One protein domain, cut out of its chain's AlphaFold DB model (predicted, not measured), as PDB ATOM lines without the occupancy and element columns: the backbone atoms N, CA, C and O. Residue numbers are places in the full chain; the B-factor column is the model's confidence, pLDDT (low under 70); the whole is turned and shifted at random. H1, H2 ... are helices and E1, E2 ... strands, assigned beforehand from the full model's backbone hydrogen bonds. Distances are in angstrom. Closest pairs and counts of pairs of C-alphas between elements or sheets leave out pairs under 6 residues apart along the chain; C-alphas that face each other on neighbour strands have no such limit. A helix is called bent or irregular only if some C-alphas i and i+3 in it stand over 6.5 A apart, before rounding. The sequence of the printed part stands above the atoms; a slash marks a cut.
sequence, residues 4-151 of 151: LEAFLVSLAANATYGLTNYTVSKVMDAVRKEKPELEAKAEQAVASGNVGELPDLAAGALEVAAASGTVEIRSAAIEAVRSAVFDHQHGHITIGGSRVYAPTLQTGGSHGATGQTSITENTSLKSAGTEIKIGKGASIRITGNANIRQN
ATOM      1  N   LEU A   4     -53.913  35.080   8.716       73.75
ATOM      2  CA  LEU A   4     -52.893  36.097   8.963       73.75
ATOM      3  C   LEU A   4     -51.541  35.476   9.342       73.75
ATOM      4  O   LEU A   4     -50.502  35.896   8.843       73.75
ATOM      5  N   GLU A   5     -51.564  34.424  10.160       71.44
ATOM      6  CA  GLU A   5     -50.381  33.645  10.529       71.44
ATOM      7  C   GLU A   5     -49.768  32.965   9.297       71.44
ATOM      8  O   GLU A   5     -48.569  33.078   9.056       71.44
ATOM      9  N   ALA A   6     -50.591  32.335   8.456       68.19
ATOM     10  CA  ALA A   6     -50.162  31.711   7.207       68.19
ATOM     11  C   ALA A   6     -49.529  32.726   6.244       68.19
ATOM     12  O   ALA A   6     -48.532  32.422   5.583       68.19
ATOM     13  N   PHE A   7     -50.090  33.935   6.178       71.12
ATOM     14  CA  PHE A   7     -49.562  35.016   5.358       71.12
ATOM     15  C   PHE A   7     -48.239  35.548   5.913       71.12
ATOM     16  O   PHE A   7     -47.299  35.698   5.144       71.12
ATOM     17  N   LEU A   8     -48.115  35.750   7.227       69.19
ATOM     18  CA  LEU A   8     -46.860  36.155   7.872       69.19
ATOM     19  C   LEU A   8     -45.761  35.096   7.720       69.19
ATOM     20  O   LEU A   8     -44.619  35.448   7.438       69.19
ATOM     21  N   VAL A   9     -46.100  33.808   7.838       65.69
ATOM     22  CA  VAL A   9     -45.174  32.694   7.564       65.69
ATOM     23  C   VAL A   9     -44.785  32.659   6.086       65.69
ATOM     24  O   VAL A   9     -43.617  32.472   5.768       65.69
ATOM     25  N   SER A  10     -45.729  32.872   5.169       60.53
ATOM     26  CA  SER A  10     -45.438  32.905   3.729       60.53
ATOM     27  C   SER A  10     -44.597  34.122   3.347       60.53
ATOM     28  O   SER A  10     -43.690  34.001   2.530       60.53
ATOM     29  N   LEU A  11     -44.842  35.276   3.974       61.72
ATOM     30  CA  LEU A  11     -44.009  36.470   3.869       61.72
ATOM     31  C   LEU A  11     -42.591  36.156   4.366       61.72
ATOM     32  O   LEU A  11     -41.622  36.454   3.673       61.72
ATOM     33  N   ALA A  12     -42.488  35.474   5.513       57.44
ATOM     34  CA  ALA A  12     -41.230  35.033   6.104       57.44
ATOM     35  C   ALA A  12     -40.469  34.002   5.247       57.44
ATOM     36  O   ALA A  12     -39.242  33.967   5.276       57.44
ATOM     37  N   ALA A  13     -41.190  33.160   4.500       51.53
ATOM     38  CA  ALA A  13     -40.631  32.080   3.693       51.53
ATOM     39  C   ALA A  13     -40.261  32.498   2.256       51.53
ATOM     40  O   ALA A  13     -39.290  31.975   1.713       51.53
ATOM     41  N   ASN A  14     -41.019  33.408   1.626       45.44
ATOM     42  CA  ASN A  14     -40.816  33.801   0.220       45.44
ATOM     43  C   ASN A  14     -39.871  34.979   0.023       45.44
ATOM     44  O   ASN A  14     -39.262  35.104  -1.038       45.44
ATOM     45  N   ALA A  15     -39.744  35.850   1.010       38.97
ATOM     46  CA  ALA A  15     -38.624  36.767   1.030       38.97
ATOM     47  C   ALA A  15     -37.623  36.233   2.048       38.97
ATOM     48  O   ALA A  15     -37.996  35.588   3.019       38.97
ATOM     49  N   THR A  16     -36.337  36.439   1.794       36.31
ATOM     50  CA  THR A  16     -35.258  36.237   2.764       36.31
ATOM     51  C   THR A  16     -35.557  37.066   4.018       36.31
ATOM     52  O   THR A  16     -35.074  38.183   4.147       36.31
ATOM     53  N   TYR A  17     -36.428  36.581   4.900       39.75
ATOM     54  CA  TYR A  17     -36.939  37.272   6.075       39.75
ATOM     55  C   TYR A  17     -36.518  36.504   7.316       39.75
ATOM     56  O   TYR A  17     -36.850  35.338   7.500       39.75
ATOM     57  N   GLY A  18     -35.858  37.203   8.233       39.72
ATOM     58  CA  GLY A  18     -35.631  36.743   9.598       39.72
ATOM     59  C   GLY A  18     -36.863  36.872  10.502       39.72
ATOM     60  O   GLY A  18     -36.699  37.114  11.694       39.72
ATOM     61  N   LEU A  19     -38.089  36.737   9.982       47.91
ATOM     62  CA  LEU A  19     -39.258  36.493  10.833       47.91
ATOM     63  C   LEU A  19     -39.216  35.013  11.208       47.91
ATOM     64  O   LEU A  19     -39.826  34.166  10.565       47.91
ATOM     65  N   THR A  20     -38.412  34.677  12.215       52.56
ATOM     66  CA  THR A  20     -38.365  33.301  12.722       52.56
ATOM     67  C   THR A  20     -39.781  32.845  13.102       52.56
ATOM     68  O   THR A  20     -40.596  33.668  13.522       52.56
ATOM     69  N   ASN A  21     -40.085  31.543  13.025       54.34
ATOM     70  CA  ASN A  21     -41.375  31.007  13.498       54.34
ATOM     71  C   ASN A  21     -41.695  31.455  14.942       54.34
ATOM     72  O   ASN A  21     -42.855  31.647  15.297       54.34
ATOM     73  N   TYR A  22     -40.657  31.690  15.756       49.66
ATOM     74  CA  TYR A  22     -40.765  32.269  17.094       49.66
ATOM     75  C   TYR A  22     -41.274  33.725  17.081       49.66
ATOM     76  O   TYR A  22     -42.155  34.073  17.868       49.66
ATOM     77  N   THR A  23     -40.783  34.565  16.167       59.38
ATOM     78  CA  THR A  23     -41.255  35.947  15.981       59.38
ATOM     79  C   THR A  23     -42.695  35.981  15.476       59.38
ATOM     80  O   THR A  23     -43.494  36.752  15.998       59.38
ATOM     81  N   VAL A  24     -43.060  35.117  14.522       66.62
ATOM     82  CA  VAL A  24     -44.445  35.036  14.020       66.62
ATOM     83  C   VAL A  24     -45.403  34.605  15.131       66.62
ATOM     84  O   VAL A  24     -46.430  35.247  15.324       66.62
ATOM     85  N   SER A  25     -45.042  33.598  15.931       64.56
ATOM     86  CA  SER A  25     -45.857  33.176  17.079       64.56
ATOM     87  C   SER A  25     -46.059  34.310  18.088       64.56
ATOM     88  O   SER A  25     -47.179  34.539  18.531       64.56
ATOM     89  N   LYS A  26     -45.000  35.060  18.422       64.62
ATOM     90  CA  LYS A  26     -45.075  36.220  19.329       64.62
ATOM     91  C   LYS A  26     -45.966  37.333  18.779       64.62
ATOM     92  O   LYS A  26     -46.735  37.923  19.535       64.62
ATOM     93  N   VAL A  27     -45.869  37.602  17.477       70.38
ATOM     94  CA  VAL A  27     -46.731  38.563  16.780       70.38
ATOM     95  C   VAL A  27     -48.190  38.125  16.875       70.38
ATOM     96  O   VAL A  27     -49.034  38.914  17.288       70.38
ATOM     97  N   MET A  28     -48.488  36.860  16.584       76.56
ATOM     98  CA  MET A  28     -49.855  36.340  16.645       76.56
ATOM     99  C   MET A  28     -50.413  36.277  18.072       76.56
ATOM    100  O   MET A  28     -51.605  36.494  18.271       76.56
ATOM    101  N   ASP A  29     -49.582  36.030  19.085       73.62
ATOM    102  CA  ASP A  29     -50.004  36.098  20.489       73.62
ATOM    103  C   ASP A  29     -50.378  37.528  20.903       73.62
ATOM    104  O   ASP A  29     -51.392  37.732  21.574       73.62
ATOM    105  N   ALA A  30     -49.602  38.525  20.466       69.31
ATOM    106  CA  ALA A  30     -49.905  39.934  20.710       69.31
ATOM    107  C   ALA A  30     -51.173  40.376  19.960       69.31
ATOM    108  O   ALA A  30     -52.057  40.989  20.556       69.31
ATOM    109  N   VAL A  31     -51.315  39.991  18.686       76.50
ATOM    110  CA  VAL A  31     -52.517  40.263  17.882       76.50
ATOM    111  C   VAL A  31     -53.759  39.674  18.536       76.50
ATOM    112  O   VAL A  31     -54.727  40.395  18.746       76.50
ATOM    113  N   ARG A  32     -53.735  38.400  18.934       80.06
ATOM    114  CA  ARG A  32     -54.895  37.755  19.573       80.06
ATOM    115  C   ARG A  32     -55.284  38.402  20.899       80.06
ATOM    116  O   ARG A  32     -56.458  38.394  21.260       80.06
ATOM    117  N   LYS A  33     -54.312  38.956  21.625       76.00
ATOM    118  CA  LYS A  33     -54.538  39.614  22.914       76.00
ATOM    119  C   LYS A  33     -55.054  41.046  22.770       76.00
ATOM    120  O   LYS A  33     -55.907  41.449  23.555       76.00
ATOM    121  N   GLU A  34     -54.519  41.811  21.823       73.75
ATOM    122  CA  GLU A  34     -54.747  43.261  21.754       73.75
ATOM    123  C   GLU A  34     -55.623  43.699  20.581       73.75
ATOM    124  O   GLU A  34     -56.359  44.674  20.719       73.75
ATOM    125  N   LYS A  35     -55.570  42.989  19.448       79.25
ATOM    126  CA  LYS A  35     -56.351  43.287  18.236       79.25
ATOM    127  C   LYS A  35     -56.836  42.017  17.513       79.25
ATOM    128  O   LYS A  35     -56.446  41.776  16.362       79.25
ATOM    129  N   PRO A  36     -57.680  41.183  18.152       81.00
ATOM    130  CA  PRO A  36     -58.175  39.940  17.553       81.00
ATOM    131  C   PRO A  36     -58.957  40.167  16.248       81.00
ATOM    132  O   PRO A  36     -59.048  39.276  15.406       81.00
ATOM    133  N   GLU A  37     -59.482  41.374  16.021       81.88
ATOM    134  CA  GLU A  37     -60.167  41.743  14.785       81.88
ATOM    135  C   GLU A  37     -59.276  41.685  13.535       81.88
ATOM    136  O   GLU A  37     -59.803  41.596  12.425       81.88
ATOM    137  N   LEU A  38     -57.945  41.731  13.676       79.31
ATOM    138  CA  LEU A  38     -57.022  41.611  12.542       79.31
ATOM    139  C   LEU A  38     -57.046  40.204  11.930       79.31
ATOM    140  O   LEU A  38     -57.000  40.080  10.706       79.31
ATOM    141  N   GLU A  39     -57.178  39.154  12.749       81.88
ATOM    142  CA  GLU A  39     -57.350  37.781  12.253       81.88
ATOM    143  C   GLU A  39     -58.675  37.639  11.498       81.88
ATOM    144  O   GLU A  39     -58.687  37.170  10.361       81.88
ATOM    145  N   ALA A  40     -59.772  38.138  12.079       81.88
ATOM    146  CA  ALA A  40     -61.094  38.079  11.456       81.88
ATOM    147  C   ALA A  40     -61.135  38.818  10.105       81.88
ATOM    148  O   ALA A  40     -61.721  38.331   9.136       81.88
ATOM    149  N   LYS A  41     -60.468  39.975  10.005       81.38
ATOM    150  CA  LYS A  41     -60.345  40.724   8.744       81.38
ATOM    151  C   LYS A  41     -59.505  39.986   7.707       81.38
ATOM    152  O   LYS A  41     -59.853  40.016   6.532       81.38
ATOM    153  N   ALA A  42     -58.437  39.305   8.118       78.19
ATOM    154  CA  ALA A  42     -57.617  38.517   7.198       78.19
ATOM    155  C   ALA A  42     -58.404  37.333   6.620       78.19
ATOM    156  O   ALA A  42     -58.354  37.079   5.414       78.19
ATOM    157  N   GLU A  43     -59.183  36.648   7.456       83.00
ATOM    158  CA  GLU A  43     -60.085  35.579   7.020       83.00
ATOM    159  C   GLU A  43     -61.150  36.099   6.048       83.00
ATOM    160  O   GLU A  43     -61.374  35.503   4.990       83.00
ATOM    161  N   GLN A  44     -61.749  37.253   6.349       83.44
ATOM    162  CA  GLN A  44     -62.736  37.894   5.484       83.44
ATOM    163  C   GLN A  44     -62.137  38.361   4.147       83.44
ATOM    164  O   GLN A  44     -62.781  38.219   3.103       83.44
ATOM    165  N   ALA A  45     -60.909  38.881   4.145       77.94
ATOM    166  CA  ALA A  45     -60.198  39.295   2.937       77.94
ATOM    167  C   ALA A  45     -59.954  38.108   1.991       77.94
ATOM    168  O   ALA A  45     -60.197  38.210   0.790       77.94
ATOM    169  N   VAL A  46     -59.563  36.945   2.525       80.50
ATOM    170  CA  VAL A  46     -59.423  35.722   1.717       80.50
ATOM    171  C   VAL A  46     -60.780  35.215   1.235       80.50
ATOM    172  O   VAL A  46     -60.923  34.905   0.054       80.50
ATOM    173  N   ALA A  47     -61.792  35.181   2.105       80.81
ATOM    174  CA  ALA A  47     -63.131  34.711   1.746       80.81
ATOM    175  C   ALA A  47     -63.805  35.576   0.663       80.81
ATOM    176  O   ALA A  47     -64.565  35.064  -0.156       80.81
ATOM    177  N   SER A  48     -63.515  36.878   0.640       81.75
ATOM    178  CA  SER A  48     -64.027  37.829  -0.356       81.75
ATOM    179  C   SER A  48     -63.160  37.936  -1.617       81.75
ATOM    180  O   SER A  48     -63.516  38.667  -2.539       81.75
ATOM    181  N   GLY A  49     -62.024  37.231  -1.675       76.00
ATOM    182  CA  GLY A  49     -61.056  37.335  -2.771       76.00
ATOM    183  C   GLY A  49     -60.249  38.640  -2.781       76.00
ATOM    184  O   GLY A  49     -59.457  38.865  -3.695       76.00
ATOM    185  N   ASN A  50     -60.398  39.490  -1.763       73.69
ATOM    186  CA  ASN A  50     -59.700  40.765  -1.619       73.69
ATOM    187  C   ASN A  50     -58.333  40.596  -0.930       73.69
ATOM    188  O   ASN A  50     -58.008  41.238   0.068       73.69
ATOM    189  N   VAL A  51     -57.499  39.710  -1.473       72.44
ATOM    190  CA  VAL A  51     -56.173  39.382  -0.912       72.44
ATOM    191  C   VAL A  51     -55.186  40.559  -0.915       72.44
ATOM    192  O   VAL A  51     -54.146  40.487  -0.265       72.44
ATOM    193  N   GLY A  52     -55.512  41.659  -1.606       68.25
ATOM    194  CA  GLY A  52     -54.713  42.887  -1.631       68.25
ATOM    195  C   GLY A  52     -54.637  43.626  -0.291       68.25
ATOM    196  O   GLY A  52     -53.758  44.465  -0.128       68.25
ATOM    197  N   GLU A  53     -55.508  43.304   0.670       69.75
ATOM    198  CA  GLU A  53     -55.497  43.882   2.024       69.75
ATOM    199  C   GLU A  53     -54.584  43.123   3.003       69.75
ATOM    200  O   GLU A  53     -54.222  43.650   4.055       69.75
ATOM    201  N   LEU A  54     -54.168  41.896   2.663       67.75
ATOM    202  CA  LEU A  54     -53.326  41.061   3.528       67.75
ATOM    203  C   LEU A  54     -51.976  41.709   3.903       67.75
ATOM    204  O   LEU A  54     -51.588  41.585   5.067       67.75
ATOM    205  N   PRO A  55     -51.270  42.433   3.005       66.44
ATOM    206  CA  PRO A  55     -50.051  43.157   3.371       66.44
ATOM    207  C   PRO A  55     -50.275  44.224   4.452       66.44
ATOM    208  O   PRO A  55     -49.464  44.344   5.369       66.44
ATOM    209  N   ASP A  56     -51.382  44.966   4.382       67.25
ATOM    210  CA  ASP A  56     -51.696  46.028   5.345       67.25
ATOM    211  C   ASP A  56     -52.105  45.432   6.706       67.25
ATOM    212  O   ASP A  56     -51.705  45.931   7.761       67.25
ATOM    213  N   LEU A  57     -52.831  44.308   6.702       70.00
ATOM    214  CA  LEU A  57     -53.163  43.560   7.921       70.00
ATOM    215  C   LEU A  57     -51.913  42.966   8.589       70.00
ATOM    216  O   LEU A  57     -51.796  42.992   9.815       70.00
ATOM    217  N   ALA A  58     -50.951  42.484   7.798       70.56
ATOM    218  CA  ALA A  58     -49.661  42.010   8.292       70.56
ATOM    219  C   ALA A  58     -48.810  43.147   8.884       70.56
ATOM    220  O   ALA A  58     -48.178  42.959   9.924       70.56
ATOM    221  N   ALA A  59     -48.829  44.337   8.274       68.25
ATOM    222  CA  ALA A  59     -48.188  45.523   8.839       68.25
ATOM    223  C   ALA A  59     -48.804  45.898  10.199       68.25
ATOM    224  O   ALA A  59     -48.071  46.114  11.164       68.25
ATOM    225  N   GLY A  60     -50.137  45.872  10.307       66.56
ATOM    226  CA  GLY A  60     -50.838  46.102  11.573       66.56
ATOM    227  C   GLY A  60     -50.503  45.064  12.652       66.56
ATOM    228  O   GLY A  60     -50.363  45.413  13.822       66.56
ATOM    229  N   ALA A  61     -50.308  43.797  12.278       70.38
ATOM    230  CA  ALA A  61     -49.881  42.751  13.209       70.38
ATOM    231  C   ALA A  61     -48.481  43.017  13.790       70.38
ATOM    232  O   ALA A  61     -48.259  42.872  14.994       70.38
ATOM    233  N   LEU A  62     -47.540  43.448  12.945       69.44
ATOM    234  CA  LEU A  62     -46.186  43.809  13.370       69.44
ATOM    235  C   LEU A  62     -46.175  45.046  14.279       69.44
ATOM    236  O   LEU A  62     -45.395  45.088  15.229       69.44
ATOM    237  N   GLU A  63     -47.056  46.016  14.030       66.25
ATOM    238  CA  GLU A  63     -47.232  47.198  14.880       66.25
ATOM    239  C   GLU A  63     -47.707  46.816  16.293       66.25
ATOM    240  O   GLU A  63     -47.133  47.266  17.283       66.25
ATOM    241  N   VAL A  64     -48.686  45.909  16.409       66.19
ATOM    242  CA  VAL A  64     -49.177  45.407  17.710       66.19
ATOM    243  C   VAL A  64     -48.074  44.683  18.494       66.19
ATOM    244  O   VAL A  64     -47.929  44.853  19.707       66.19
ATOM    245  N   ALA A  65     -47.251  43.893  17.807       66.62
ATOM    246  CA  ALA A  65     -46.132  43.193  18.434       66.62
ATOM    247  C   ALA A  65     -45.028  44.154  18.907       66.62
ATOM    248  O   ALA A  65     -44.401  43.932  19.945       66.62
ATOM    249  N   ALA A  66     -44.796  45.227  18.151       64.38
ATOM    250  CA  ALA A  66     -43.813  46.254  18.473       64.38
ATOM    251  C   ALA A  66     -44.234  47.110  19.674       64.38
ATOM    252  O   ALA A  66     -43.391  47.464  20.499       64.38
ATOM    253  N   ALA A  67     -45.533  47.375  19.806       59.94
ATOM    254  CA  ALA A  67     -46.099  48.129  20.916       59.94
ATOM    255  C   ALA A  67     -45.944  47.429  22.282       59.94
ATOM    256  O   ALA A  67     -45.719  48.086  23.300       59.94
ATOM    257  N   SER A  68     -46.045  46.098  22.299       59.84
ATOM    258  CA  SER A  68     -46.189  45.288  23.519       59.84
ATOM    259  C   SER A  68     -44.920  44.543  23.954       59.84
ATOM    260  O   SER A  68     -44.891  43.952  25.038       59.84
ATOM    261  N   GLY A  69     -43.853  44.548  23.147       64.31
ATOM    262  CA  GLY A  69     -42.678  43.722  23.426       64.31
ATOM    263  C   GLY A  69     -41.436  44.047  22.602       64.31
ATOM    264  O   GLY A  69     -41.175  45.191  22.247       64.31
ATOM    265  N   THR A  70     -40.601  43.032  22.364       60.34
ATOM    266  CA  THR A  70     -39.399  43.163  21.529       60.34
ATOM    267  C   THR A  70     -39.650  42.582  20.145       60.34
ATOM    268  O   THR A  70     -39.973  41.400  20.026       60.34
ATOM    269  N   VAL A  71     -39.456  43.394  19.108       65.38
ATOM    270  CA  VAL A  71     -39.510  42.971  17.703       65.38
ATOM    271  C   VAL A  71     -38.117  43.092  17.103       65.38
ATOM    272  O   VAL A  71     -37.536  44.175  17.066       65.38
ATOM    273  N   GLU A  72     -37.583  41.976  16.611       64.19
ATOM    274  CA  GLU A  72     -36.337  41.956  15.849       64.19
ATOM    275  C   GLU A  72     -36.617  41.652  14.378       64.19
ATOM    276  O   GLU A  72     -37.167  40.607  14.034       64.19
ATOM    277  N   ILE A  73     -36.197  42.569  13.510       66.56
ATOM    278  CA  ILE A  73     -36.243  42.449  12.057       66.56
ATOM    279  C   ILE A  73     -34.796  42.379  11.585       66.56
ATOM    280  O   ILE A  73     -34.081  43.383  11.623       66.56
ATOM    281  N   ARG A  74     -34.341  41.190  11.176       61.06
ATOM    282  CA  ARG A  74     -32.963  40.973  10.721       61.06
ATOM    283  C   ARG A  74     -32.893  40.444   9.299       61.06
ATOM    284  O   ARG A  74     -33.635  39.529   8.944       61.06
ATOM    285  N   SER A  75     -31.968  41.008   8.522       55.25
ATOM    286  CA  SER A  75     -31.652  40.594   7.149       55.25
ATOM    287  C   SER A  75     -32.875  40.488   6.233       55.25
ATOM    288  O   SER A  75     -32.879  39.670   5.321       55.25
ATOM    289  N   ALA A  76     -33.907  41.295   6.491       59.41
ATOM    290  CA  ALA A  76     -35.215  41.189   5.857       59.41
ATOM    291  C   ALA A  76     -35.370  42.163   4.686       59.41
ATOM    292  O   ALA A  76     -34.846  43.274   4.736       59.41
ATOM    293  N   ALA A  77     -36.136  41.780   3.663       53.81
ATOM    294  CA  ALA A  77     -36.568  42.674   2.590       53.81
ATOM    295  C   ALA A  77     -38.082  42.924   2.690       53.81
ATOM    296  O   ALA A  77     -38.876  42.072   2.302       53.81
ATOM    297  N   ILE A  78     -38.474  44.082   3.224       61.47
ATOM    298  CA  ILE A  78     -39.862  44.544   3.301       61.47
ATOM    299  C   ILE A  78     -40.167  45.412   2.094       61.47
ATOM    300  O   ILE A  78     -39.699  46.539   2.013       61.47
ATOM    301  N   GLU A  79     -40.958  44.889   1.161       52.53
ATOM    302  CA  GLU A  79     -41.388  45.584  -0.051       52.53
ATOM    303  C   GLU A  79     -42.912  45.445  -0.223       52.53
ATOM    304  O   GLU A  79     -43.507  44.473   0.240       52.53
ATOM    305  N   ALA A  80     -43.537  46.413  -0.903       49.66
ATOM    306  CA  ALA A  80     -44.954  46.413  -1.306       49.66
ATOM    307  C   ALA A  80     -46.028  46.660  -0.219       49.66
ATOM    308  O   ALA A  80     -47.202  46.378  -0.448       49.66
ATOM    309  N   VAL A  81     -45.677  47.266   0.917       56.94
ATOM    310  CA  VAL A  81     -46.664  47.794   1.883       56.94
ATOM    311  C   VAL A  81     -47.013  49.248   1.566       56.94
ATOM    312  O   VAL A  81     -46.115  50.043   1.282       56.94
ATOM    313  N   ARG A  82     -48.306  49.617   1.616       58.56
ATOM    314  CA  ARG A  82     -48.768  51.004   1.370       58.56
ATOM    315  C   ARG A  82     -48.184  51.988   2.385       58.56
ATOM    316  O   ARG A  82     -47.896  53.132   2.041       58.56
ATOM    317  N   SER A  83     -47.965  51.514   3.608       55.72
ATOM    318  CA  SER A  83     -47.255  52.222   4.668       55.72
ATOM    319  C   SER A  83     -46.578  51.238   5.619       55.72
ATOM    320  O   SER A  83     -47.149  50.192   5.919       55.72
ATOM    321  N   ALA A  84     -45.406  51.594   6.140       67.19
ATOM    322  CA  ALA A  84     -44.729  50.849   7.199       67.19
ATOM    323  C   ALA A  84     -44.591  51.731   8.446       67.19
ATOM    324  O   ALA A  84     -43.878  52.735   8.416       67.19
ATOM    325  N   VAL A  85     -45.266  51.364   9.536       73.19
ATOM    326  CA  VAL A  85     -45.182  52.061  10.826       73.19
ATOM    327  C   VAL A  85     -44.568  51.118  11.852       73.19
ATOM    328  O   VAL A  85     -45.132  50.081  12.183       73.19
ATOM    329  N   PHE A  86     -43.394  51.486  12.351       73.94
ATOM    330  CA  PHE A  86     -42.700  50.800  13.434       73.94
ATOM    331  C   PHE A  86     -42.775  51.675  14.685       73.94
ATOM    332  O   PHE A  86     -41.829  52.419  14.967       73.94
ATOM    333  N   ASP A  87     -43.913  51.617  15.383       77.06
ATOM    334  CA  ASP A  87     -44.143  52.318  16.649       77.06
ATOM    335  C   ASP A  87     -43.694  51.454  17.830       77.06
ATOM    336  O   ASP A  87     -44.281  50.408  18.108       77.06
ATOM    337  N   HIS A  88     -42.632  51.872  18.516       75.31
ATOM    338  CA  HIS A  88     -42.097  51.117  19.640       75.31
ATOM    339  C   HIS A  88     -42.893  51.299  20.932       75.31
ATOM    340  O   HIS A  88     -42.540  50.635  21.891       75.31
ATOM    341  N   GLN A  89     -43.891  52.194  21.008       79.88
ATOM    342  CA  GLN A  89     -44.661  52.527  22.223       79.88
ATOM    343  C   GLN A  89     -43.879  52.353  23.540       79.88
ATOM    344  O   GLN A  89     -43.081  53.219  23.893       79.88
ATOM    345  N   HIS A  90     -44.060  51.239  24.257       73.38
ATOM    346  CA  HIS A  90     -43.312  50.897  25.476       73.38
ATOM    347  C   HIS A  90     -42.268  49.781  25.278       73.38
ATOM    348  O   HIS A  90     -41.501  49.484  26.194       73.38
ATOM    349  N   GLY A  91     -42.250  49.157  24.104       72.38
ATOM    350  CA  GLY A  91     -41.387  48.057  23.704       72.38
ATOM    351  C   GLY A  91     -40.078  48.464  23.021       72.38
ATOM    352  O   GLY A  91     -39.626  49.612  23.043       72.38
ATOM    353  N   HIS A  92     -39.432  47.468  22.416       74.69
ATOM    354  CA  HIS A  92     -38.133  47.600  21.765       74.69
ATOM    355  C   HIS A  92     -38.177  47.056  20.336       74.69
ATOM    356  O   HIS A  92     -38.409  45.870  20.122       74.69
ATOM    357  N   ILE A  93     -37.874  47.890  19.346       74.94
ATOM    358  CA  ILE A  93     -37.756  47.470  17.946       74.94
ATOM    359  C   ILE A  93     -36.282  47.475  17.557       74.94
ATOM    360  O   ILE A  93     -35.593  48.473  17.755       74.94
ATOM    361  N   THR A  94     -35.794  46.395  16.959       77.06
ATOM    362  CA  THR A  94     -34.469  46.349  16.333       77.06
ATOM    363  C   THR A  94     -34.607  45.998  14.859       77.06
ATOM    364  O   THR A  94     -35.165  44.959  14.525       77.06
ATOM    365  N   ILE A  95     -34.080  46.853  13.984       79.69
ATOM    366  CA  ILE A  95     -34.041  46.664  12.531       79.69
ATOM    367  C   ILE A  95     -32.570  46.590  12.111       79.69
ATOM    368  O   ILE A  95     -31.872  47.600  12.152       79.69
ATOM    369  N   GLY A  96     -32.094  45.406  11.731       79.38
ATOM    370  CA  GLY A  96     -30.703  45.149  11.350       79.38
ATOM    371  C   GLY A  96     -30.598  44.418  10.015       79.38
ATOM    372  O   GLY A  96     -31.435  43.590   9.676       79.38
ATOM    373  N   GLY A  97     -29.597  44.726   9.203       72.50
ATOM    374  CA  GLY A  97     -29.313  44.063   7.927       72.50
ATOM    375  C   GLY A  97     -30.413  44.175   6.874       72.50
ATOM    376  O   GLY A  97     -30.389  43.405   5.918       72.50
ATOM    377  N   SER A  98     -31.403  45.049   7.060       72.81
ATOM    378  CA  SER A  98     -32.693  44.944   6.367       72.81
ATOM    379  C   SER A  98     -32.878  46.013   5.290       72.81
ATOM    380  O   SER A  98     -32.301  47.093   5.355       72.81
ATOM    381  N   ARG A  99     -33.706  45.734   4.287       71.88
ATOM    382  CA  ARG A  99     -34.171  46.697   3.285       71.88
ATOM    383  C   ARG A  99     -35.669  46.864   3.450       71.88
ATOM    384  O   ARG A  99     -36.396  45.889   3.348       71.88
ATOM    385  N   VAL A 100     -36.126  48.076   3.717       73.31
ATOM    386  CA  VAL A 100     -37.546  48.395   3.868       73.31
ATOM    387  C   VAL A 100     -37.917  49.433   2.823       73.31
ATOM    388  O   VAL A 100     -37.263  50.470   2.730       73.31
ATOM    389  N   TYR A 101     -38.955  49.156   2.047       74.25
ATOM    390  CA  TYR A 101     -39.530  50.033   1.044       74.25
ATOM    391  C   TYR A 101     -41.035  50.169   1.267       74.25
ATOM    392  O   TYR A 101     -41.782  49.194   1.162       74.25
ATOM    393  N   ALA A 102     -41.476  51.393   1.538       70.50
ATOM    394  CA  ALA A 102     -42.886  51.741   1.662       70.50
ATOM    395  C   ALA A 102     -43.096  53.184   1.178       70.50
ATOM    396  O   ALA A 102     -42.264  54.023   1.500       70.50
ATOM    397  N   PRO A 103     -44.187  53.525   0.469       73.56
ATOM    398  CA  PRO A 103     -44.489  54.909   0.080       73.56
ATOM    399  C   PRO A 103     -44.556  55.888   1.256       73.56
ATOM    400  O   PRO A 103     -44.335  57.078   1.079       73.56
ATOM    401  N   THR A 104     -44.873  55.395   2.452       75.19
ATOM    402  CA  THR A 104     -44.767  56.145   3.704       75.19
ATOM    403  C   THR A 104     -44.144  55.239   4.752       75.19
ATOM    404  O   THR A 104     -44.615  54.119   4.968       75.19
ATOM    405  N   LEU A 105     -43.092  55.712   5.413       78.19
ATOM    406  CA  LEU A 105     -42.353  54.951   6.414       78.19
ATOM    407  C   LEU A 105     -42.185  55.774   7.688       78.19
ATOM    408  O   LEU A 105     -41.669  56.887   7.654       78.19
ATOM    409  N   GLN A 106     -42.590  55.222   8.825       83.19
ATOM    410  CA  GLN A 106     -42.395  55.823  10.139       83.19
ATOM    411  C   GLN A 106     -41.660  54.843  11.051       83.19
ATOM    412  O   GLN A 106     -42.043  53.682  11.166       83.19
ATOM    413  N   THR A 107     -40.606  55.309  11.716       83.44
ATOM    414  CA  THR A 107     -39.839  54.536  12.706       83.44
ATOM    415  C   THR A 107     -39.667  55.347  13.982       83.44
ATOM    416  O   THR A 107     -39.314  56.522  13.917       83.44
ATOM    417  N   GLY A 108     -39.895  54.745  15.150       83.31
ATOM    418  CA  GLY A 108     -39.729  55.416  16.444       83.31
ATOM    419  C   GLY A 108     -40.942  55.232  17.342       83.31
ATOM    420  O   GLY A 108     -41.596  54.207  17.254       83.31
ATOM    421  N   GLY A 109     -41.218  56.197  18.209       77.56
ATOM    422  CA  GLY A 109     -42.358  56.178  19.121       77.56
ATOM    423  C   GLY A 109     -43.386  57.252  18.779       77.56
ATOM    424  O   GLY A 109     -43.043  58.334  18.287       77.56
ATOM    425  N   SER A 110     -44.658  56.963  19.040       78.69
ATOM    426  CA  SER A 110     -45.736  57.958  19.028       78.69
ATOM    427  C   SER A 110     -45.852  58.706  20.371       78.69
ATOM    428  O   SER A 110     -44.998  58.601  21.255       78.69
ATOM    429  N   HIS A 111     -46.868  59.561  20.520       78.12
ATOM    430  CA  HIS A 111     -47.039  60.366  21.731       78.12
ATOM    431  C   HIS A 111     -47.202  59.477  22.975       78.12
ATOM    432  O   HIS A 111     -48.047  58.590  22.995       78.12
ATOM    433  N   GLY A 112     -46.415  59.740  24.023       77.25
ATOM    434  CA  GLY A 112     -46.433  58.948  25.260       77.25
ATOM    435  C   GLY A 112     -45.591  57.667  25.219       77.25
ATOM    436  O   GLY A 112     -45.522  56.967  26.228       77.25
ATOM    437  N   ALA A 113     -44.913  57.380  24.103       81.81
ATOM    438  CA  ALA A 113     -43.975  56.271  24.012       81.81
ATOM    439  C   ALA A 113     -42.793  56.445  24.983       81.81
ATOM    440  O   ALA A 113     -42.263  57.545  25.163       81.81
ATOM    441  N   THR A 114     -42.370  55.341  25.597       85.06
ATOM    442  CA  THR A 114     -41.207  55.237  26.500       85.06
ATOM    443  C   THR A 114     -40.181  54.208  26.021       85.06
ATOM    444  O   THR A 114     -39.150  54.026  26.665       85.06
ATOM    445  N   GLY A 115     -40.489  53.509  24.931       84.56
ATOM    446  CA  GLY A 115     -39.699  52.434  24.355       84.56
ATOM    447  C   GLY A 115     -38.512  52.923  23.527       84.56
ATOM    448  O   GLY A 115     -38.032  54.057  23.660       84.56
ATOM    449  N   GLN A 116     -38.013  52.033  22.670       87.25
ATOM    450  CA  GLN A 116     -36.865  52.329  21.822       87.25
ATOM    451  C   GLN A 116     -36.894  51.599  20.474       87.25
ATOM    452  O   GLN A 116     -37.110  50.394  20.412       87.25
ATOM    453  N   THR A 117     -36.505  52.300  19.408       85.25
ATOM    454  CA  THR A 117     -36.162  51.717  18.104       85.25
ATOM    455  C   THR A 117     -34.657  51.815  17.867       85.25
ATOM    456  O   THR A 117     -34.065  52.883  18.021       85.25
ATOM    457  N   SER A 118     -34.031  50.711  17.467       87.12
ATOM    458  CA  SER A 118     -32.634  50.641  17.034       87.12
ATOM    459  C   SER A 118     -32.584  50.231  15.572       87.12
ATOM    460  O   SER A 118     -33.042  49.149  15.222       87.12
ATOM    461  N   ILE A 119     -32.004  51.066  14.721       88.12
ATOM    462  CA  ILE A 119     -31.733  50.741  13.321       88.12
ATOM    463  C   ILE A 119     -30.224  50.538  13.212       88.12
ATOM    464  O   ILE A 119     -29.461  51.440  13.556       88.12
ATOM    465  N   THR A 120     -29.775  49.360  12.799       88.50
ATOM    466  CA  THR A 120     -28.365  48.944  12.838       88.50
ATOM    467  C   THR A 120     -27.967  48.231  11.547       88.50
ATOM    468  O   THR A 120     -28.796  48.021  10.669       88.50
ATOM    469  N   GLU A 121     -26.686  47.869  11.422       82.81
ATOM    470  CA  GLU A 121     -26.178  46.869  10.465       82.81
ATOM    471  C   GLU A 121     -26.652  47.035   9.005       82.81
ATOM    472  O   GLU A 121     -27.651  46.449   8.643       82.81
ATOM    473  N   ASN A 122     -25.935  47.714   8.102       84.75
ATOM    474  CA  ASN A 122     -26.224  47.656   6.644       84.75
ATOM    475  C   ASN A 122     -27.721  47.799   6.244       84.75
ATOM    476  O   ASN A 122     -28.170  47.179   5.278       84.75
ATOM    477  N   THR A 123     -28.499  48.584   6.995       84.00
ATOM    478  CA  THR A 123     -29.951  48.713   6.810       84.00
ATOM    479  C   THR A 123     -30.280  49.856   5.853       84.00
ATOM    480  O   THR A 123     -29.640  50.905   5.888       84.00
ATOM    481  N   SER A 124     -31.294  49.671   5.010       84.81
ATOM    482  CA  SER A 124     -31.808  50.670   4.071       84.81
ATOM    483  C   SER A 124     -33.304  50.875   4.294       84.81
ATOM    484  O   SER A 124     -34.075  49.937   4.116       84.81
ATOM    485  N   LEU A 125     -33.723  52.087   4.648       86.31
ATOM    486  CA  LEU A 125     -35.128  52.483   4.782       86.31
ATOM    487  C   LEU A 125     -35.469  53.472   3.667       86.31
ATOM    488  O   LEU A 125     -34.912  54.569   3.605       86.31
ATOM    489  N   LYS A 126     -36.349  53.083   2.751       85.00
ATOM    490  CA  LYS A 126     -36.673  53.845   1.548       85.00
ATOM    491  C   LYS A 126     -38.163  54.174   1.507       85.00
ATOM    492  O   LYS A 126     -39.004  53.291   1.635       85.00
ATOM    493  N   SER A 127     -38.455  55.448   1.283       85.31
ATOM    494  CA  SER A 127     -39.791  55.986   1.017       85.31
ATOM    495  C   SER A 127     -39.801  56.743  -0.300       85.31
ATOM    496  O   SER A 127     -38.740  56.929  -0.890       85.31
ATOM    497  N   ALA A 128     -40.973  57.130  -0.800       74.75
ATOM    498  CA  ALA A 128     -41.191  57.757  -2.103       74.75
ATOM    499  C   ALA A 128     -40.231  58.940  -2.400       74.75
ATOM    500  O   ALA A 128     -40.532  60.105  -2.183       74.75
ATOM    501  N   GLY A 129     -39.044  58.628  -2.937       78.88
ATOM    502  CA  GLY A 129     -37.982  59.591  -3.245       78.88
ATOM    503  C   GLY A 129     -36.949  59.840  -2.134       78.88
ATOM    504  O   GLY A 129     -35.971  60.539  -2.390       78.88
ATOM    505  N   THR A 130     -37.091  59.252  -0.941       86.62
ATOM    506  CA  THR A 130     -36.138  59.407   0.174       86.62
ATOM    507  C   THR A 130     -35.539  58.073   0.614       86.62
ATOM    508  O   THR A 130     -36.184  57.028   0.562       86.62
ATOM    509  N   GLU A 131     -34.285  58.085   1.063       89.56
ATOM    510  CA  GLU A 131     -33.581  56.875   1.486       89.56
ATOM    511  C   GLU A 131     -32.654  57.164   2.671       89.56
ATOM    512  O   GLU A 131     -31.841  58.085   2.627       89.56
ATOM    513  N   ILE A 132     -32.757  56.344   3.716       88.38
ATOM    514  CA  ILE A 132     -31.845  56.315   4.858       88.38
ATOM    515  C   ILE A 132     -31.039  55.025   4.764       88.38
ATOM    516  O   ILE A 132     -31.600  53.933   4.852       88.38
ATOM    517  N   LYS A 133     -29.718  55.147   4.616       89.44
ATOM    518  CA  LYS A 133     -28.787  54.013   4.640       89.44
ATOM    519  C   LYS A 133     -27.911  54.067   5.875       89.44
ATOM    520  O   LYS A 133     -27.230  55.058   6.122       89.44
ATOM    521  N   ILE A 134     -27.880  52.963   6.603       91.00
ATOM    522  CA  ILE A 134     -26.978  52.742   7.723       91.00
ATOM    523  C   ILE A 134     -25.915  51.750   7.278       91.00
ATOM    524  O   ILE A 134     -26.232  50.637   6.880       91.00
ATOM    525  N   GLY A 135     -24.648  52.155   7.336       86.69
ATOM    526  CA  GLY A 135     -23.519  51.280   7.028       86.69
ATOM    527  C   GLY A 135     -23.191  50.297   8.154       86.69
ATOM    528  O   GLY A 135     -23.719  50.365   9.266       86.69
ATOM    529  N   LYS A 136     -22.275  49.367   7.881       84.38
ATOM    530  CA  LYS A 136     -21.762  48.423   8.880       84.38
ATOM    531  C   LYS A 136     -21.143  49.176  10.064       84.38
ATOM    532  O   LYS A 136     -20.302  50.045   9.870       84.38
ATOM    533  N   GLY A 137     -21.548  48.814  11.283       83.56
ATOM    534  CA  GLY A 137     -21.053  49.423  12.525       83.56
ATOM    535  C   GLY A 137     -21.708  50.756  12.903       83.56
ATOM    536  O   GLY A 137     -21.423  51.271  13.978       83.56
ATOM    537  N   ALA A 138     -22.602  51.296  12.068       90.19
ATOM    538  CA  ALA A 138     -23.402  52.467  12.403       90.19
ATOM    539  C   ALA A 138     -24.760  52.060  12.999       90.19
ATOM    540  O   ALA A 138     -25.276  50.967  12.738       90.19
ATOM    541  N   SER A 139     -25.347  52.956  13.795       91.44
ATOM    542  CA  SER A 139     -26.686  52.770  14.352       91.44
ATOM    543  C   SER A 139     -27.421  54.089  14.551       91.44
ATOM    544  O   SER A 139     -26.812  55.066  14.985       91.44
ATOM    545  N   ILE A 140     -28.734  54.079  14.336       91.19
ATOM    546  CA  ILE A 140     -29.657  55.117  14.801       91.19
ATOM    547  C   ILE A 140     -30.437  54.541  15.983       91.19
ATOM    548  O   ILE A 140     -31.006  53.454  15.883       91.19
ATOM    549  N   ARG A 141     -30.465  55.270  17.100       92.75
ATOM    550  CA  ARG A 141     -31.281  54.941  18.272       92.75
ATOM    551  C   ARG A 141     -32.321  56.031  18.472       92.75
ATOM    552  O   ARG A 141     -31.970  57.203  18.557       92.75
ATOM    553  N   ILE A 142     -33.577  55.625  18.559       91.12
ATOM    554  CA  ILE A 142     -34.736  56.495  18.740       91.12
ATOM    555  C   ILE A 142     -35.421  56.063  20.034       91.12
ATOM    556  O   ILE A 142     -35.739  54.886  20.173       91.12
ATOM    557  N   THR A 143     -35.625  56.978  20.978       90.75
ATOM    558  CA  THR A 143     -36.209  56.691  22.302       90.75
ATOM    559  C   THR A 143     -37.356  57.637  22.614       90.75
ATOM    560  O   THR A 143     -37.329  58.796  22.190       90.75
ATOM    561  N   GLY A 144     -38.297  57.183  23.437       88.62
ATOM    562  CA  GLY A 144     -39.415  58.010  23.875       88.62
ATOM    563  C   GLY A 144     -40.348  58.367  22.715       88.62
ATOM    564  O   GLY A 144     -40.543  57.588  21.795       88.62
ATOM    565  N   ASN A 145     -40.884  59.583  22.694       88.25
ATOM    566  CA  ASN A 145     -41.799  60.040  21.638       88.25
ATOM    567  C   ASN A 145     -41.107  60.491  20.334       88.25
ATOM    568  O   ASN A 145     -41.754  61.079  19.462       88.25
ATOM    569  N   ALA A 146     -39.794  60.282  20.204       90.38
ATOM    570  CA  ALA A 146     -39.065  60.642  18.997       90.38
ATOM    571  C   ALA A 146     -39.421  59.691  17.846       90.38
ATOM    572  O   ALA A 146     -39.550  58.483  18.038       90.38
ATOM    573  N   ASN A 147     -39.531  60.224  16.628       89.81
ATOM    574  CA  ASN A 147     -39.753  59.421  15.430       89.81
ATOM    575  C   ASN A 147     -39.109  60.045  14.188       89.81
ATOM    576  O   ASN A 147     -38.857  61.248  14.123       89.81
ATOM    577  N   ILE A 148     -38.845  59.188  13.207       87.81
ATOM    578  CA  ILE A 148     -38.440  59.542  11.854       87.81
ATOM    579  C   ILE A 148     -39.586  59.149  10.935       87.81
ATOM    580  O   ILE A 148     -39.975  57.980  10.890       87.81
ATOM    581  N   ARG A 149     -40.093  60.122  10.181       86.38
ATOM    582  CA  ARG A 149     -41.111  59.910   9.157       86.38
ATOM    583  C   ARG A 149     -40.558  60.273   7.788       86.38
ATOM    584  O   ARG A 149     -40.083  61.385   7.577       86.38
ATOM    585  N   GLN A 150     -40.650  59.327   6.871       82.88
ATOM    586  CA  GLN A 150     -40.372  59.486   5.458       82.88
ATOM    587  C   GLN A 150     -41.712  59.409   4.712       82.88
ATOM    588  O   GLN A 150     -42.485  58.475   4.935       82.88
ATOM    589  N   ASN A 151     -41.998  60.408   3.876       81.50
ATOM    590  CA  ASN A 151     -43.152  60.415   2.969       81.50
ATOM    591  C   ASN A 151     -42.681  60.342   1.511       81.50
ATOM    592  O   ASN A 151     -41.449  60.185   1.314       81.50
TER     593      ASN A 151
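Overview. This is residues 4 to 151 of the 151 residues of an uncharacterized protein of Lutimaribacter litoralis (UniProt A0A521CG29). The chain winds in stacked turns into a short three-sided solenoid whose walls are three small sheets, E1 E3 E6 E9, E2 E5 E10 and E4 E7 E8, and a cluster of four helices packs at its E1 and E2 end, chiefly through H4. At the hairpin of E7 and E8 the chain folds back, and E8, E9 and E10 run antiparallel to the strands beside them. Here 148 residues are printed, with four named helices followed by ten named strands; the sheets, in the orders just given, are each mixed, and the class is mixed, helices and strands. The whole is compact, with a radius of gyration of the C-alphas of 14.5 A, and spans 44 by 29 by 28 A.

Arrangement. Begin with the sheet of E1, residues 70 to 74, E3, residues 92 to 96, E6, residues 116 to 120, and E9, residues 139 to 143, where E1 and E9 are edge strands. E1 and E3 are parallel, N 71 and O 92 standing 2.9 A apart; E3 and E6 are parallel, with N 93 and O 116 at 2.8 A; E6 and E9 are antiparallel, with N 117 and O 142 at 2.8 A. This sheet makes a sandwich, two sheets face to face, with E2, residues 84 to 87, E5, residues 105 to 108, and E10, residues 147 to 150; the parts that face each other are 9.4 A centre to centre, their best planes 44 degrees apart. There E2 and E5 are parallel, with N 86 and O 106 at 2.8 A, and E5 and E10 antiparallel, with N 107 and O 148 at 2.9 A. In the third sheet find E4, residues 99 to 101, parallel to E7, residues 124 to 127, with N 100 and O 124 at 2.8 A. E7 forms an antiparallel hairpin with E8, residues 130 to 133, N 125 and O 132 being 2.8 A apart. Residues 77 to 78 pair in parallel with residues 99 to 100 of E4. H4, residues 51 to 68, is on one face of the first sheet, an arrangement of two layers; it stands up from that sheet at a height of 13.3 A. It is also on the second sheet, where its closest C-alphas to E2 are Glu 63 and Phe 86, 6.0 A. H2, residues 21 to 34, only grazes the first sheet with residues 23 to 27, and touches residues 61 to 68 of H4 alone, about perpendicular at 84 degrees; the closest C-alphas are Val 27 and Ala 65, 5.0 A. H3, residues 37 to 47, forms a helical hairpin with H4 at a shallow tilt of 15 degrees, closest at C-alphas Ala 45 and Val 51, 5.6 A. H1, residues 4 to 14, forms another with H2 at a shallow tilt of 26 degrees, closest at C-alphas Leu 8 and Val 24, 6.7 A. H1 and H3 are apart from the ten strands. In H1, H2 and H3 every O i to N i+4 pair is within hydrogen-bond range; in H4, 12 of 14 are.

Along the chain. Find C-alpha 4 at (-52.893, 36.097, 8.963), where H1 begins and runs 15.1 A. H2 measures 19.9 A, H3 15.1 A and H4 27.0 A, from C-alpha 51 at (-56.173, 39.382, -0.912). H4 is irregular, but only just: C-alphas 52 and 55 are 6.8 A apart. E1 and E6 each span 12.8 A, E3 and E9 13.0 A; the shorter strands follow between and after them. E10 ends at C-alpha 150, (-40.372, 59.486, 5.458).

Size, cuts and confidence. The C-alphas farthest apart are those of Ser 48 and Gly 137, 46.3 A. The printed part has no cut, and no link is long. Its mean pLDDT is 73.4; 51 residues are under 70, among them residues 8 to 26 and 62 to 84.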